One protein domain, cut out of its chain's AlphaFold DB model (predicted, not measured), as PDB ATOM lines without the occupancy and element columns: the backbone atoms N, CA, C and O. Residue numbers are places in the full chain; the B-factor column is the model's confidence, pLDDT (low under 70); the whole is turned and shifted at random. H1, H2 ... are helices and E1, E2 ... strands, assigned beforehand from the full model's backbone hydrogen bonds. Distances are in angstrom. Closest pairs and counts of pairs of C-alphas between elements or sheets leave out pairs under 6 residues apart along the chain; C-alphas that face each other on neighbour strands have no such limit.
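Overview. This is residues 10 to 123 of the 139 residues of the protein "Possible flavoprotein" of Mycobacterium tuberculosis (strain ATCC 25618 / H37Rv) (UniProt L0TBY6). With little regular structure, this is an elongated run of loops, H1 far out at one end and H2 at the other. Between them lie H4, H3 and the small antiparallel hairpin E1 E2. The 114 printed residues, 40 in named elements, are mostly helix by class, ordered H1 H2 H3 H4 E1 E2. The whole is loose, radius of gyration of the C-alphas 18.9 A, spanning 57 by 31 by 22 A.

Along the chain. E1 is residues 99 to 101, E2 118 to 120, ending at C-alpha 120 (94.755, 109.477, 122.739). H3 is residues 70 to 75, H4 82 to 87, H2 51 to 61, 15.6 A long, and H1 17 to 27, 15.0 A, from C-alpha 17 (66.690, 82.053, 103.147).

Arrangement. In the hairpin, N 118 and O 101 are 3.4 A apart, within hydrogen-bond range. The closest C-alphas of H3 and E1, Arg 73 and Val 100, are 6.3 A apart; those of H2 and E1, Val 61 and Leu 101, 7.1 A. H1 and H2 are apart. Every O i to N i+4 pair is within hydrogen-bond range in H1, H2 and H4; H3 has 1 of 2.

Size, cuts and confidence. The C-alphas farthest apart, Gln 25 and Ala 52, are 57.6 A apart. The printed part has no cut. Links H1 to H2, H4 to E1 and E1 to E2 are long. Residues 105 to 123 have pLDDT under 70.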
ATOM      1  N   ALA A  10      80.910  96.594 100.245       91.91
ATOM      2  CA  ALA A  10      80.673  96.189  98.856       91.91
ATOM      3  C   ALA A  10      80.782  94.666  98.637       91.91
ATOM      4  O   ALA A  10      80.261  94.144  97.657       91.91
ATOM      5  N   ALA A  11      81.438  93.944  99.552       91.63
ATOM      6  CA  ALA A  11      81.557  92.488  99.516       91.63
ATOM      7  C   ALA A  11      80.513  91.774 100.399       91.63
ATOM      8  O   ALA A  11      80.515  90.542 100.475       91.63
ATOM      9  N   ALA A  12      79.642  92.518 101.091       91.32
ATOM     10  CA  ALA A  12      78.634  91.946 101.973       91.32
ATOM     11  C   ALA A  12      77.566  91.182 101.172       91.32
ATOM     12  O   ALA A  12      77.053  91.670 100.167       91.32
ATOM     13  N   LYS A  13      77.205  89.985 101.642       92.04
ATOM     14  CA  LYS A  13      76.113  89.180 101.085       92.04
ATOM     15  C   LYS A  13      75.043  88.963 102.151       92.04
ATOM     16  O   LYS A  13      75.403  88.678 103.297       92.04
ATOM     17  N   PRO A  14      73.749  89.071 101.809       91.16
ATOM     18  CA  PRO A  14      72.699  88.661 102.726       91.16
ATOM     19  C   PRO A  14      72.814  87.160 103.017       91.16
ATOM     20  O   PRO A  14      73.269  86.379 102.179       91.16
ATOM     21  N   LEU A  15      72.385  86.757 104.214       92.04
ATOM     22  CA  LEU A  15      72.193  85.343 104.527       92.04
ATOM     23  C   LEU A  15      71.136  84.751 103.590       92.04
ATOM     24  O   LEU A  15      70.128  85.404 103.318       92.04
ATOM     25  N   SER A  16      71.357  83.518 103.132       96.49
ATOM     26  CA  SER A  16      70.363  82.789 102.345       96.49
ATOM     27  C   SER A  16      69.104  82.507 103.166       96.49
ATOM     28  O   SER A  16      69.155  82.416 104.397       96.49
ATOM     29  N   ASP A  17      67.976  82.307 102.486       95.34
ATOM     30  CA  ASP A  17      66.690  82.053 103.147       95.34
ATOM     31  C   ASP A  17      66.717  80.792 104.021       95.34
ATOM     32  O   ASP A  17      66.177  80.797 105.125       95.34
ATOM     33  N   GLY A  18      67.430  79.745 103.588       96.62
ATOM     34  CA  GLY A  18      67.628  78.532 104.386       96.62
ATOM     35  C   GLY A  18      68.364  78.798 105.706       96.62
ATOM     36  O   GLY A  18      67.936  78.323 106.755       96.62
ATOM     37  N   VAL A  19      69.424  79.617 105.688       96.31
ATOM     38  CA  VAL A  19      70.156  79.993 106.912       96.31
ATOM     39  C   VAL A  19      69.298  80.886 107.809       96.31
ATOM     40  O   VAL A  19      69.279  80.693 109.024       96.31
ATOM     41  N   ARG A  20      68.545  81.830 107.233       95.14
ATOM     42  CA  ARG A  20      67.599  82.668 107.990       95.14
ATOM     43  C   ARG A  20      66.517  81.829 108.672       95.14
ATOM     44  O   ARG A  20      66.227  82.058 109.842       95.14
ATOM     45  N   SER A  21      65.950  80.850 107.968       95.95
ATOM     46  CA  SER A  21      64.954  79.924 108.516       95.95
ATOM     47  C   SER A  21      65.522  79.108 109.682       95.95
ATOM     48  O   SER A  21      64.904  79.051 110.745       95.95
ATOM     49  N   LEU A  22      66.745  78.584 109.539       96.84
ATOM     50  CA  LEU A  22      67.425  77.840 110.601       96.84
ATOM     51  C   LEU A  22      67.654  78.695 111.859       96.84
ATOM     52  O   LEU A  22      67.387  78.235 112.968       96.84
ATOM     53  N   LEU A  23      68.105  79.945 111.707       96.40
ATOM     54  CA  LEU A  23      68.296  80.868 112.835       96.40
ATOM     55  C   LEU A  23      66.977  81.159 113.567       96.40
ATOM     56  O   LEU A  23      66.956  81.178 114.799       96.40
ATOM     57  N   LYS A  24      65.878  81.330 112.826       96.37
ATOM     58  CA  LYS A  24      64.536  81.527 113.394       96.37
ATOM     59  C   LYS A  24      64.065  80.305 114.184       96.37
ATOM     60  O   LYS A  24      63.568  80.454 115.293       96.37
ATOM     61  N   GLN A  25      64.246  79.104 113.638       96.52
ATOM     62  CA  GLN A  25      63.736  77.866 114.235       96.52
ATOM     63  C   GLN A  25      64.578  77.356 115.411       96.52
ATOM     64  O   GLN A  25      64.018  76.884 116.395       96.52
ATOM     65  N   VAL A  26      65.909  77.428 115.312       97.30
ATOM     66  CA  VAL A  26      66.824  76.799 116.284       97.30
ATOM     67  C   VAL A  26      67.287  77.776 117.357       97.30
ATOM     68  O   VAL A  26      67.372  77.410 118.524       97.30
ATOM     69  N   VAL A  27      67.595  79.018 116.975       96.42
ATOM     70  CA  VAL A  27      68.082  80.049 117.910       96.42
ATOM     71  C   VAL A  27      66.927  80.908 118.442       96.42
ATOM     72  O   VAL A  27      67.087  81.585 119.453       96.42
ATOM     73  N   GLY A  28      65.759  80.882 117.788       95.47
ATOM     74  CA  GLY A  28      64.614  81.727 118.145       95.47
ATOM     75  C   GLY A  28      64.802  83.195 117.756       95.47
ATOM     76  O   GLY A  28      64.163  84.074 118.331       95.47
ATOM     77  N   LEU A  29      65.710  83.486 116.816       93.02
ATOM     78  CA  LEU A  29      65.998  84.856 116.396       93.02
ATOM     79  C   LEU A  29      64.870  85.398 115.510       93.02
ATOM     80  O   LEU A  29      64.524  84.768 114.516       93.02
ATOM     81  N   ALA A  30      64.348  86.584 115.816       90.96
ATOM     82  CA  ALA A  30      63.444  87.320 114.932       90.96
ATOM     83  C   ALA A  30      64.215  88.330 114.067       90.96
ATOM     84  O   ALA A  30      65.321  88.752 114.419       90.96
ATOM     85  N   ASP A  31      63.623  88.731 112.941       89.29
ATOM     86  CA  ASP A  31      64.159  89.854 112.171       89.29
ATOM     87  C   ASP A  31      64.082  91.131 113.024       89.29
ATOM     88  O   ASP A  31      63.128  91.339 113.774       89.29
ATOM     89  N   SER A  32      65.108  91.978 112.936       86.64
ATOM     90  CA  SER A  32      65.106  93.257 113.643       86.64
ATOM     91  C   SER A  32      64.318  94.291 112.844       86.64
ATOM     92  O   SER A  32      64.622  94.524 111.677       86.64
ATOM     93  N   GLU A  33      63.349  94.939 113.487       86.86
ATOM     94  CA  GLU A  33      62.638  96.098 112.927       86.86
ATOM     95  C   GLU A  33      63.419  97.409 113.102       86.86
ATOM     96  O   GLU A  33      63.046  98.445 112.554       86.86
ATOM     97  N   GLN A  34      64.509  97.386 113.876       85.72
ATOM     98  CA  GLN A  34      65.306  98.579 114.128       85.72
ATOM     99  C   GLN A  34      66.155  98.909 112.895       85.72
ATOM    100  O   GLN A  34      66.930  98.055 112.449       85.72
ATOM    101  N   PRO A  35      66.061 100.141 112.358       86.28
ATOM    102  CA  PRO A  35      66.927 100.555 111.269       86.28
ATOM    103  C   PRO A  35      68.393 100.528 111.714       86.28
ATOM    104  O   PRO A  35      68.722 100.742 112.884       86.28
ATOM    105  N   GLU A  36      69.289 100.267 110.765       88.29
ATOM    106  CA  GLU A  36      70.720 100.417 111.007       88.29
ATOM    107  C   GLU A  36      71.028 101.888 111.319       88.29
ATOM    108  O   GLU A  36      70.559 102.784 110.617       88.29
ATOM    109  N   LEU A  37      71.802 102.137 112.380       92.33
ATOM    110  CA  LEU A  37      72.204 103.487 112.762       92.33
ATOM    111  C   LEU A  37      73.104 104.078 111.667       92.33
ATOM    112  O   LEU A  37      74.109 103.473 111.293       92.33
ATOM    113  N   ASP A  38      72.762 105.256 111.152       92.85
ATOM    114  CA  ASP A  38      73.627 105.942 110.193       92.85
ATOM    115  C   ASP A  38      74.894 106.426 110.925       92.85
ATOM    116  O   ASP A  38      74.777 107.070 111.974       92.85
ATOM    117  N   PRO A  39      76.115 106.186 110.407       93.00
ATOM    118  CA  PRO A  39      77.332 106.744 110.996       93.00
ATOM    119  C   PRO A  39      77.301 108.273 111.168       93.00
ATOM    120  O   PRO A  39      77.998 108.785 112.039       93.00
ATOM    121  N   ALA A  40      76.521 109.010 110.371       93.00
ATOM    122  CA  ALA A  40      76.325 110.453 110.513       93.00
ATOM    123  C   ALA A  40      75.420 110.842 111.698       93.00
ATOM    124  O   ALA A  40      75.458 111.985 112.143       93.00
ATOM    125  N   GLN A  41      74.612 109.910 112.209       93.68
ATOM    126  CA  GLN A  41      73.751 110.113 113.378       93.68
ATOM    127  C   GLN A  41      74.452 109.754 114.694       93.68
ATOM    128  O   GLN A  41      73.984 110.152 115.762       93.68
ATOM    129  N   VAL A  42      75.568 109.020 114.631       94.90
ATOM    130  CA  VAL A  42      76.322 108.604 115.817       94.90
ATOM    131  C   VAL A  42      76.908 109.820 116.526       94.90
ATOM    132  O   VAL A  42      77.743 110.536 115.977       94.90
ATOM    133  N   GLN A  43      76.519 110.005 117.785       95.14
ATOM    134  CA  GLN A  43      77.084 111.035 118.643       95.14
ATOM    135  C   GLN A  43      78.314 110.488 119.355       95.14
ATOM    136  O   GLN A  43      78.229 109.516 120.104       95.14
ATOM    137  N   LEU A  44      79.467 111.112 119.137       94.65
ATOM    138  CA  LEU A  44      80.684 110.773 119.864       94.65
ATOM    139  C   LEU A  44      80.865 111.686 121.067       94.65
ATOM    140  O   LEU A  44      80.534 112.870 121.034       94.65
ATOM    141  N   ARG A  45      81.488 111.156 122.121       94.60
ATOM    142  CA  ARG A  45      82.004 111.979 123.216       94.60
ATOM    143  C   ARG A  45      82.884 113.091 122.623       94.60
ATOM    144  O   ARG A  45      83.803 112.765 121.859       94.60
ATOM    145  N   PRO A  46      82.678 114.369 122.989       94.40
ATOM    146  CA  PRO A  46      83.546 115.450 122.542       94.40
ATOM    147  C   PRO A  46      85.013 115.164 122.868       94.40
ATOM    148  O   PRO A  46      85.335 114.578 123.910       94.40
ATOM    149  N   SER A  47      85.901 115.560 121.957       94.54
ATOM    150  CA  SER A  47      87.338 115.505 122.209       94.54
ATOM    151  C   SER A  47      87.674 116.401 123.397       94.54
ATOM    152  O   SER A  47      87.226 117.543 123.458       94.54
ATOM    153  N   ALA A  48      88.454 115.883 124.345       93.49
ATOM    154  CA  ALA A  48      88.957 116.675 125.470       93.49
ATOM    155  C   ALA A  48      90.420 117.110 125.265       93.49
ATOM    156  O   ALA A  48      91.098 117.474 126.225       93.49
ATOM    157  N   LEU A  49      90.923 117.030 124.030       93.55
ATOM    158  CA  LEU A  49      92.262 117.488 123.685       93.55
ATOM    159  C   LEU A  49      92.332 119.015 123.810       93.55
ATOM    160  O   LEU A  49      91.498 119.721 123.244       93.55
ATOM    161  N   SER A  50      93.326 119.525 124.537       94.79
ATOM    162  CA  SER A  50      93.547 120.970 124.609       94.79
ATOM    163  C   SER A  50      94.025 121.509 123.255       94.79
ATOM    164  O   SER A  50      94.635 120.778 122.473       94.79
ATOM    165  N   GLY A  51      93.803 122.800 122.981       95.25
ATOM    166  CA  GLY A  51      94.334 123.436 121.767       95.25
ATOM    167  C   GLY A  51      95.863 123.333 121.669       95.25
ATOM    168  O   GLY A  51      96.402 123.047 120.606       95.25
ATOM    169  N   ALA A  52      96.565 123.446 122.801       96.17
ATOM    170  CA  ALA A  52      98.019 123.298 122.847       96.17
ATOM    171  C   ALA A  52      98.481 121.872 122.490       96.17
ATOM    172  O   ALA A  52      99.433 121.707 121.726       96.17
ATOM    173  N   ASP A  53      97.801 120.841 123.005       94.72
ATOM    174  CA  ASP A  53      98.122 119.447 122.679       94.72
ATOM    175  C   ASP A  53      97.767 119.119 121.227       94.72
ATOM    176  O   ASP A  53      98.529 118.433 120.548       94.72
ATOM    177  N   HIS A  54      96.635 119.633 120.738       94.33
ATOM    178  CA  HIS A  54      96.234 119.546 119.336       94.33
ATOM    179  C   HIS A  54      97.349 120.057 118.422       94.33
ATOM    180  O   HIS A  54      97.827 119.321 117.556       94.33
ATOM    181  N   ASP A  55      97.827 121.275 118.662       95.59
ATOM    182  CA  ASP A  55      98.858 121.899 117.835       95.59
ATOM    183  C   ASP A  55     100.211 121.197 117.977       95.59
ATOM    184  O   ASP A  55     100.939 121.021 116.997       95.59
ATOM    185  N   ALA A  56     100.563 120.737 119.179       95.27
ATOM    186  CA  ALA A  56     101.778 119.963 119.394       95.27
ATOM    187  C   ALA A  56     101.763 118.639 118.615       95.27
ATOM    188  O   ALA A  56     102.732 118.328 117.921       95.27
ATOM    189  N   LEU A  57     100.666 117.882 118.679       93.19
ATOM    190  CA  LEU A  57     100.522 116.603 117.984       93.19
ATOM    191  C   LEU A  57     100.461 116.789 116.468       93.19
ATOM    192  O   LEU A  57     101.147 116.066 115.745       93.19
ATOM    193  N   ALA A  58      99.711 117.783 115.988       93.14
ATOM    194  CA  ALA A  58      99.635 118.111 114.570       93.14
ATOM    195  C   ALA A  58     101.005 118.502 113.994       93.14
ATOM    196  O   ALA A  58     101.312 118.120 112.867       93.14
ATOM    197  N   ARG A  59     101.868 119.189 114.757       93.14
ATOM    198  CA  ARG A  59     103.255 119.476 114.337       93.14
ATOM    199  C   ARG A  59     104.145 118.237 114.290       93.14
ATOM    200  O   ARG A  59     105.039 118.187 113.455       93.14
ATOM    201  N   ILE A  60     103.930 117.264 115.178       91.92
ATOM    202  CA  ILE A  60     104.734 116.033 115.218       91.92
ATOM    203  C   ILE A  60     104.444 115.160 114.000       91.92
ATOM    204  O   ILE A  60     105.376 114.695 113.350       91.92
ATOM    205  N   VAL A  61     103.162 114.907 113.711       90.42
ATOM    206  CA  VAL A  61     102.793 113.996 112.618       90.42
ATOM    207  C   VAL A  61     102.595 114.707 111.287       90.42
ATOM    208  O   VAL A  61     102.713 114.055 110.263       90.42
ATOM    209  N   GLY A  62     102.335 116.016 111.283       91.59
ATOM    210  CA  GLY A  62     101.857 116.776 110.128       91.59
ATOM    211  C   GLY A  62     100.329 116.888 110.135       91.59
ATOM    212  O   GLY A  62      99.623 115.926 110.436       91.59
ATOM    213  N   THR A  63      99.793 118.057 109.775       90.57
ATOM    214  CA  THR A  63      98.342 118.338 109.797       90.57
ATOM    215  C   THR A  63      97.532 117.359 108.944       90.57
ATOM    216  O   THR A  63      96.409 117.003 109.291       90.57
ATOM    217  N   GLU A  64      98.115 116.848 107.859       90.64
ATOM    218  CA  GLU A  64      97.497 115.835 107.000       90.64
ATOM    219  C   GLU A  64      97.420 114.429 107.634       90.64
ATOM    220  O   GLU A  64      96.677 113.572 107.155       90.64
ATOM    221  N   TYR A  65      98.146 114.157 108.717       92.40
ATOM    222  CA  TYR A  65      98.129 112.864 109.414       92.40
ATOM    223  C   TYR A  65      97.470 112.940 110.793       92.40
ATOM    224  O   TYR A  65      97.335 111.922 111.471       92.40
ATOM    225  N   PHE A  66      97.014 114.124 111.196       93.46
ATOM    226  CA  PHE A  66      96.326 114.370 112.453       93.46
ATOM    227  C   PHE A  66      94.823 114.574 112.208       93.46
ATOM    228  O   PHE A  66      94.419 115.529 111.546       93.46
ATOM    229  N   ARG A  67      93.980 113.655 112.698       94.15
ATOM    230  CA  ARG A  67      92.531 113.647 112.426       94.15
ATOM    231  C   ARG A  67      91.708 113.769 113.705       94.15
ATOM    232  O   ARG A  67      91.848 112.956 114.616       94.15
ATOM    233  N   THR A  68      90.813 114.751 113.744       94.60
ATOM    234  CA  THR A  68      89.915 115.035 114.881       94.60
ATOM    235  C   THR A  68      88.436 115.034 114.504       94.60
ATOM    236  O   THR A  68      87.591 115.169 115.384       94.60
ATOM    237  N   ALA A  69      88.099 114.844 113.227       94.30
ATOM    238  CA  ALA A  69      86.711 114.747 112.795       94.30
ATOM    239  C   ALA A  69      86.049 113.476 113.344       94.30
ATOM    240  O   ALA A  69      86.660 112.402 113.382       94.30
ATOM    241  N   ASP A  70      84.770 113.572 113.708       94.78
ATOM    242  CA  ASP A  70      84.032 112.457 114.306       94.78
ATOM    243  C   ASP A  70      83.982 111.227 113.406       94.78
ATOM    244  O   ASP A  70      84.122 110.108 113.887       94.78
ATOM    245  N   ARG A  71      83.912 111.415 112.085       93.11
ATOM    246  CA  ARG A  71      83.962 110.307 111.124       93.11
ATOM    247  C   ARG A  71      85.247 109.480 111.241       93.11
ATOM    248  O   ARG A  71      85.184 108.253 111.223       93.11
ATOM    249  N   ASP A  72      86.402 110.129 111.377       92.49
ATOM    250  CA  ASP A  72      87.690 109.441 111.528       92.49
ATOM    251  C   ASP A  72      87.794 108.766 112.902       92.49
ATOM    252  O   ASP A  72      88.240 107.619 113.015       92.49
ATOM    253  N   ARG A  73      87.325 109.456 113.947       94.43
ATOM    254  CA  ARG A  73      87.307 108.964 115.330       94.43
ATOM    255  C   ARG A  73      86.382 107.754 115.492       94.43
ATOM    256  O   ARG A  73      86.765 106.798 116.160       94.43
ATOM    257  N   LEU A  74      85.223 107.741 114.831       93.00
ATOM    258  CA  LEU A  74      84.223 106.665 114.871       93.00
ATOM    259  C   LEU A  74      84.769 105.333 114.339       93.00
ATOM    260  O   LEU A  74      84.506 104.260 114.894       93.00
ATOM    261  N   LEU A  75      85.585 105.384 113.283       90.56
ATOM    262  CA  LEU A  75      86.237 104.189 112.736       90.56
ATOM    263  C   LEU A  75      87.200 103.536 113.741       90.56
ATOM    264  O   LEU A  75      87.452 102.335 113.646       90.56
ATOM    265  N   HIS A  76      87.668 104.305 114.728       89.99
ATOM    266  CA  HIS A  76      88.618 103.902 115.764       89.99
ATOM    267  C   HIS A  76      88.008 103.933 117.183       89.99
ATOM    268  O   HIS A  76      88.729 103.811 118.175       89.99
ATOM    269  N   ALA A  77      86.683 104.091 117.298       88.58
ATOM    270  CA  ALA A  77      85.920 104.123 118.547       88.58
ATOM    271  C   ALA A  77      85.768 102.711 119.150       88.58
ATOM    272  O   ALA A  77      84.683 102.136 119.219       88.58
ATOM    273  N   GLY A  78      86.896 102.115 119.541       85.11
ATOM    274  CA  GLY A  78      86.991 100.719 119.962       85.11
ATOM    275  C   GLY A  78      87.389  99.775 118.829       85.11
ATOM    276  O   GLY A  78      87.576 100.174 117.678       85.11
ATOM    277  N   GLY A  79      87.535  98.498 119.176       85.39
ATOM    278  CA  GLY A  79      87.863  97.456 118.217       85.39
ATOM    279  C   GLY A  79      86.657  97.021 117.389       85.39
ATOM    280  O   GLY A  79      85.604  97.666 117.329       85.39
ATOM    281  N   LYS A  80      86.831  95.871 116.745       88.45
ATOM    282  CA  LYS A  80      85.763  95.103 116.106       88.45
ATOM    283  C   LYS A  80      85.640  93.763 116.815       88.45
ATOM    284  O   LYS A  80      85.743  92.725 116.188       88.45
ATOM    285  N   SER A  81      85.549  93.772 118.140       90.09
ATOM    286  CA  SER A  81      85.119  92.587 118.883       90.09
ATOM    287  C   SER A  81      83.588  92.520 118.884       90.09
ATOM    288  O   SER A  81      82.935  93.545 118.688       90.09
ATOM    289  N   THR A  82      82.993  91.350 119.134       90.74
ATOM    290  CA  THR A  82      81.528  91.233 119.259       90.74
ATOM    291  C   THR A  82      80.941  92.243 120.263       90.74
ATOM    292  O   THR A  82      79.997  92.940 119.893       90.74
ATOM    293  N   PRO A  83      81.515  92.442 121.473       91.59
ATOM    294  CA  PRO A  83      81.055  93.495 122.384       91.59
ATOM    295  C   PRO A  83      81.174  94.918 121.821       91.59
ATOM    296  O   PRO A  83      80.319  95.757 122.098       91.59
ATOM    297  N   ASP A  84      82.211  95.213 121.032       90.93
ATOM    298  CA  ASP A  84      82.344  96.531 120.403       90.93
ATOM    299  C   ASP A  84      81.277  96.758 119.331       90.93
ATOM    300  O   ASP A  84      80.759  97.864 119.221       90.93
ATOM    301  N   LEU A  85      80.919  95.727 118.561       91.61
ATOM    302  CA  LEU A  85      79.856  95.829 117.558       91.61
ATOM    303  C   LEU A  85      78.477  96.016 118.194       91.61
ATOM    304  O   LEU A  85      77.680  96.802 117.690       91.61
ATOM    305  N   LEU A  86      78.210  95.353 119.321       90.76
ATOM    306  CA  LEU A  86      76.972  95.565 120.073       90.76
ATOM    307  C   LEU A  86      76.885  96.995 120.618       90.76
ATOM    308  O   LEU A  86      75.840  97.626 120.495       90.76
ATOM    309  N   ARG A  87      77.991  97.547 121.138       90.18
ATOM    310  CA  ARG A  87      78.039  98.937 121.621       90.18
ATOM    311  C   ARG A  87      77.747  99.958 120.520       90.18
ATOM    312  O   ARG A  87      77.152 100.987 120.801       90.18
ATOM    313  N   ARG A  88      78.121  99.674 119.267       91.86
ATOM    314  CA  ARG A  88      77.861 100.572 118.126       91.86
ATOM    315  C   ARG A  88      76.372 100.739 117.808       91.86
ATOM    316  O   ARG A  88      76.033 101.697 117.123       91.86
ATOM    317  N   LYS A  89      75.498  99.849 118.300       91.24
ATOM    318  CA  LYS A  89      74.038  99.987 118.166       91.24
ATOM    319  C   LYS A  89      73.416 100.967 119.166       91.24
ATOM    320  O   LYS A  89      72.241 101.285 119.024       91.24
ATOM    321  N   ASP A  90      74.174 101.430 120.159       89.55
ATOM    322  CA  ASP A  90      73.712 102.444 121.106       89.55
ATOM    323  C   ASP A  90      73.525 103.799 120.400       89.55
ATOM    324  O   ASP A  90      74.425 104.277 119.707       89.55
ATOM    325  N   THR A  91      72.357 104.415 120.569       91.23
ATOM    326  CA  THR A  91      72.026 105.736 120.013       91.23
ATOM    327  C   THR A  91      72.430 106.888 120.937       91.23
ATOM    328  O   THR A  91      72.328 108.052 120.546       91.23
ATOM    329  N   GLY A  92      72.897 106.583 122.150       93.24
ATOM    330  CA  GLY A  92      73.501 107.543 123.067       93.24
ATOM    331  C   GLY A  92      74.902 107.997 122.641       93.24
ATOM    332  O   GLY A  92      75.406 107.679 121.564       93.24
ATOM    333  N   VAL A  93      75.556 108.761 123.521       94.22
ATOM    334  CA  VAL A  93      76.920 109.256 123.286       94.22
ATOM    335  C   VAL A  93      77.919 108.103 123.386       94.22
ATOM    336  O   VAL A  93      78.159 107.559 124.465       94.22
ATOM    337  N   GLN A  94      78.548 107.765 122.264       92.85
ATOM    338  CA  GLN A  94      79.537 106.701 122.177       92.85
ATOM    339  C   GLN A  94      80.949 107.211 122.473       92.85
ATOM    340  O   GLN A  94      81.342 108.339 122.169       92.85
ATOM    341  N   ASP A  95      81.754 106.344 123.067       90.77
ATOM    342  CA  ASP A  95      83.114 106.680 123.446       90.77
ATOM    343  C   ASP A  95      84.086 106.515 122.270       90.77
ATOM    344  O   ASP A  95      84.075 105.509 121.566       90.77
ATOM    345  N   ALA A  96      84.983 107.479 122.097       92.27
ATOM    346  CA  ALA A  96      85.901 107.565 120.970       92.27
ATOM    347  C   ALA A  96      87.282 108.069 121.415       92.27
ATOM    348  O   ALA A  96      87.406 108.683 122.484       92.27
ATOM    349  N   PRO A  97      88.343 107.817 120.624       94.23
ATOM    350  CA  PRO A  97      89.606 108.540 120.782       94.23
ATOM    351  C   PRO A  97      89.385 110.053 120.661       94.23
ATOM    352  O   PRO A  97      88.442 110.485 120.005       94.23
ATOM    353  N   ASP A  98      90.249 110.872 121.250       95.16
ATOM    354  CA  ASP A  98      90.201 112.334 121.093       95.16
ATOM    355  C   ASP A  98      90.757 112.785 119.730       95.16
ATOM    356  O   ASP A  98      90.300 113.778 119.167       95.16
ATOM    357  N   ALA A  99      91.713 112.025 119.190       95.04
ATOM    358  CA  ALA A  99      92.296 112.200 117.866       95.04
ATOM    359  C   ALA A  99      92.816 110.859 117.324       95.04
ATOM    360  O   ALA A  99      93.128 109.941 118.090       95.04
ATOM    361  N   VAL A 100      92.931 110.762 116.002       94.27
ATOM    362  CA  VAL A 100      93.550 109.648 115.280       94.27
ATOM    363  C   VAL A 100      94.807 110.175 114.598       94.27
ATOM    364  O   VAL A 100      94.736 111.019 113.705       94.27
ATOM    365  N   LEU A 101      95.962 109.676 115.034       93.87
ATOM    366  CA  LEU A 101      97.258 110.012 114.453       93.87
ATOM    367  C   LEU A 101      97.680 108.895 113.512       93.87
ATOM    368  O   LEU A 101      97.911 107.774 113.956       93.87
ATOM    369  N   LEU A 102      97.785 109.197 112.225       90.25
ATOM    370  CA  LEU A 102      98.297 108.265 111.232       90.25
ATOM    371  C   LEU A 102      99.828 108.364 111.186       90.25
ATOM    372  O   LEU A 102     100.375 109.456 111.331       90.25
ATOM    373  N   PRO A 103     100.551 107.258 110.966       83.00
ATOM    374  CA  PRO A 103     101.988 107.348 110.787       83.00
ATOM    375  C   PRO A 103     102.314 108.011 109.451       83.00
ATOM    376  O   PRO A 103     101.717 107.693 108.416       83.00
ATOM    377  N   GLY A 104     103.319 108.882 109.484       72.49
ATOM    378  CA  GLY A 104     103.974 109.368 108.280       72.49
ATOM    379  C   GLY A 104     104.610 108.221 107.492       72.49
ATOM    380  O   GLY A 104     104.879 107.129 108.003       72.49
ATOM    381  N   GLY A 105     104.845 108.460 106.205       64.57
ATOM    382  CA  GLY A 105     105.620 107.533 105.385       64.57
ATOM    383  C   GLY A 105     107.095 107.523 105.798       64.57
ATOM    384  O   GLY A 105     107.536 108.422 106.513       64.57
ATOM    385  N   PRO A 106     107.884 106.549 105.313       58.80
ATOM    386  CA  PRO A 106     109.295 106.397 105.683       58.80
ATOM    387  C   PRO A 106     110.164 107.641 105.417       58.80
ATOM    388  O   PRO A 106     111.171 107.809 106.090       58.80
ATOM    389  N   ASN A 107     109.750 108.532 104.506       59.42
ATOM    390  CA  ASN A 107     110.446 109.785 104.181       59.42
ATOM    391  C   ASN A 107     109.594 111.035 104.498       59.42
ATOM    392  O   ASN A 107     109.667 112.026 103.780       59.42
ATOM    393  N   GLY A 108     108.692 110.974 105.483       55.43
ATOM    394  CA  GLY A 108     107.783 112.085 105.817       55.43
ATOM    395  C   GLY A 108     106.619 112.302 104.833       55.43
ATOM    396  O   GLY A 108     105.649 112.954 105.187       55.43
ATOM    397  N   GLY A 109     106.651 111.693 103.639       52.75
ATOM    398  CA  GLY A 109     105.533 111.642 102.686       52.75
ATOM    399  C   GLY A 109     104.775 110.311 102.770       52.75
ATOM    400  O   GLY A 109     105.282 109.255 102.386       52.75
ATOM    401  N   GLY A 110     103.567 110.321 103.322       44.93
ATOM    402  CA  GLY A 110     102.754 109.153 103.655       44.93
ATOM    403  C   GLY A 110     102.240 108.349 102.468       44.93
ATOM    404  O   GLY A 110     101.263 108.722 101.832       44.93
ATOM    405  N   ARG A 111     102.807 107.152 102.241       49.78
ATOM    406  CA  ARG A 111     102.121 106.050 101.524       49.78
ATOM    407  C   ARG A 111     102.488 104.623 101.967       49.78
ATOM    408  O   ARG A 111     102.216 103.677 101.227       49.78
ATOM    409  N   ARG A 112     103.023 104.387 103.174       46.66
ATOM    410  CA  ARG A 112     103.149 103.005 103.700       46.66
ATOM    411  C   ARG A 112     102.394 102.829 105.020       46.66
ATOM    412  O   ARG A 112     102.845 103.224 106.083       46.66
ATOM    413  N   ARG A 113     101.210 102.220 104.894       48.76
ATOM    414  CA  ARG A 113     100.203 101.960 105.932       48.76
ATOM    415  C   ARG A 113     100.659 100.858 106.901       48.76
ATOM    416  O   ARG A 113     100.257  99.709 106.751       48.76
ATOM    417  N   ARG A 114     101.463 101.171 107.916       49.49
ATOM    418  CA  ARG A 114     101.432 100.379 109.159       49.49
ATOM    419  C   ARG A 114     100.417 101.067 110.059       49.49
ATOM    420  O   ARG A 114     100.597 102.229 110.359       49.49
ATOM    421  N   HIS A 115      99.299 100.424 110.384       47.84
ATOM    422  CA  HIS A 115      98.156 101.049 111.069       47.84
ATOM    423  C   HIS A 115      98.430 101.259 112.568       47.84
ATOM    424  O   HIS A 115      97.659 100.803 113.406       47.84
ATOM    425  N   LEU A 116      99.534 101.915 112.934       52.31
ATOM    426  CA  LEU A 116      99.681 102.388 114.304       52.31
ATOM    427  C   LEU A 116      98.965 103.733 114.410       52.31
ATOM    428  O   LEU A 116      99.580 104.787 114.291       52.31
ATOM    429  N   ALA A 117      97.644 103.672 114.569       58.22
ATOM    430  CA  ALA A 117      96.872 104.820 115.004       58.22
ATOM    431  C   ALA A 117      97.123 105.018 116.503       58.22
ATOM    432  O   ALA A 117      96.713 104.177 117.307       58.22
ATOM    433  N   LEU A 118      97.797 106.101 116.902       66.71
ATOM    434  CA  LEU A 118      97.843 106.449 118.323       66.71
ATOM    435  C   LEU A 118      96.485 107.040 118.708       66.71
ATOM    436  O   LEU A 118      96.116 108.120 118.251       66.71
ATOM    437  N   LEU A 119      95.748 106.311 119.542       68.77
ATOM    438  CA  LEU A 119      94.471 106.741 120.099       68.77
ATOM    439  C   LEU A 119      94.726 107.401 121.453       68.77
ATOM    440  O   LEU A 119      94.971 106.723 122.453       68.77
ATOM    441  N   LEU A 120      94.688 108.730 121.487       62.83
ATOM    442  CA  LEU A 120      94.755 109.477 122.739       62.83
ATOM    443  C   LEU A 120      93.374 109.481 123.405       62.83
ATOM    444  O   LEU A 120      92.355 109.686 122.746       62.83
ATOM    445  N   ARG A 121      93.356 109.211 124.713       59.02
ATOM    446  CA  ARG A 121      92.187 109.366 125.585       59.02
ATOM    447  C   ARG A 121      92.582 110.128 126.847       59.02
ATOM    448  O   ARG A 121      93.711 109.938 127.318       59.02
ATOM    449  N   PRO A 122      91.673 110.891 127.473       47.33
ATOM    450  CA  PRO A 122      91.991 111.644 128.672       47.33
ATOM    451  C   PRO A 122      92.038 110.719 129.886       47.33
ATOM    452  O   PRO A 122      91.329 109.714 129.977       47.33
ATOM    453  N   ARG A 123      92.846 111.104 130.876       52.76
ATOM    454  CA  ARG A 123      93.088 110.336 132.111       52.76
ATOM    455  C   ARG A 123      91.874 110.228 133.050       52.76
ATOM    456  O   ARG A 123      91.950 109.492 134.028       52.76
TER     457      ARG A 123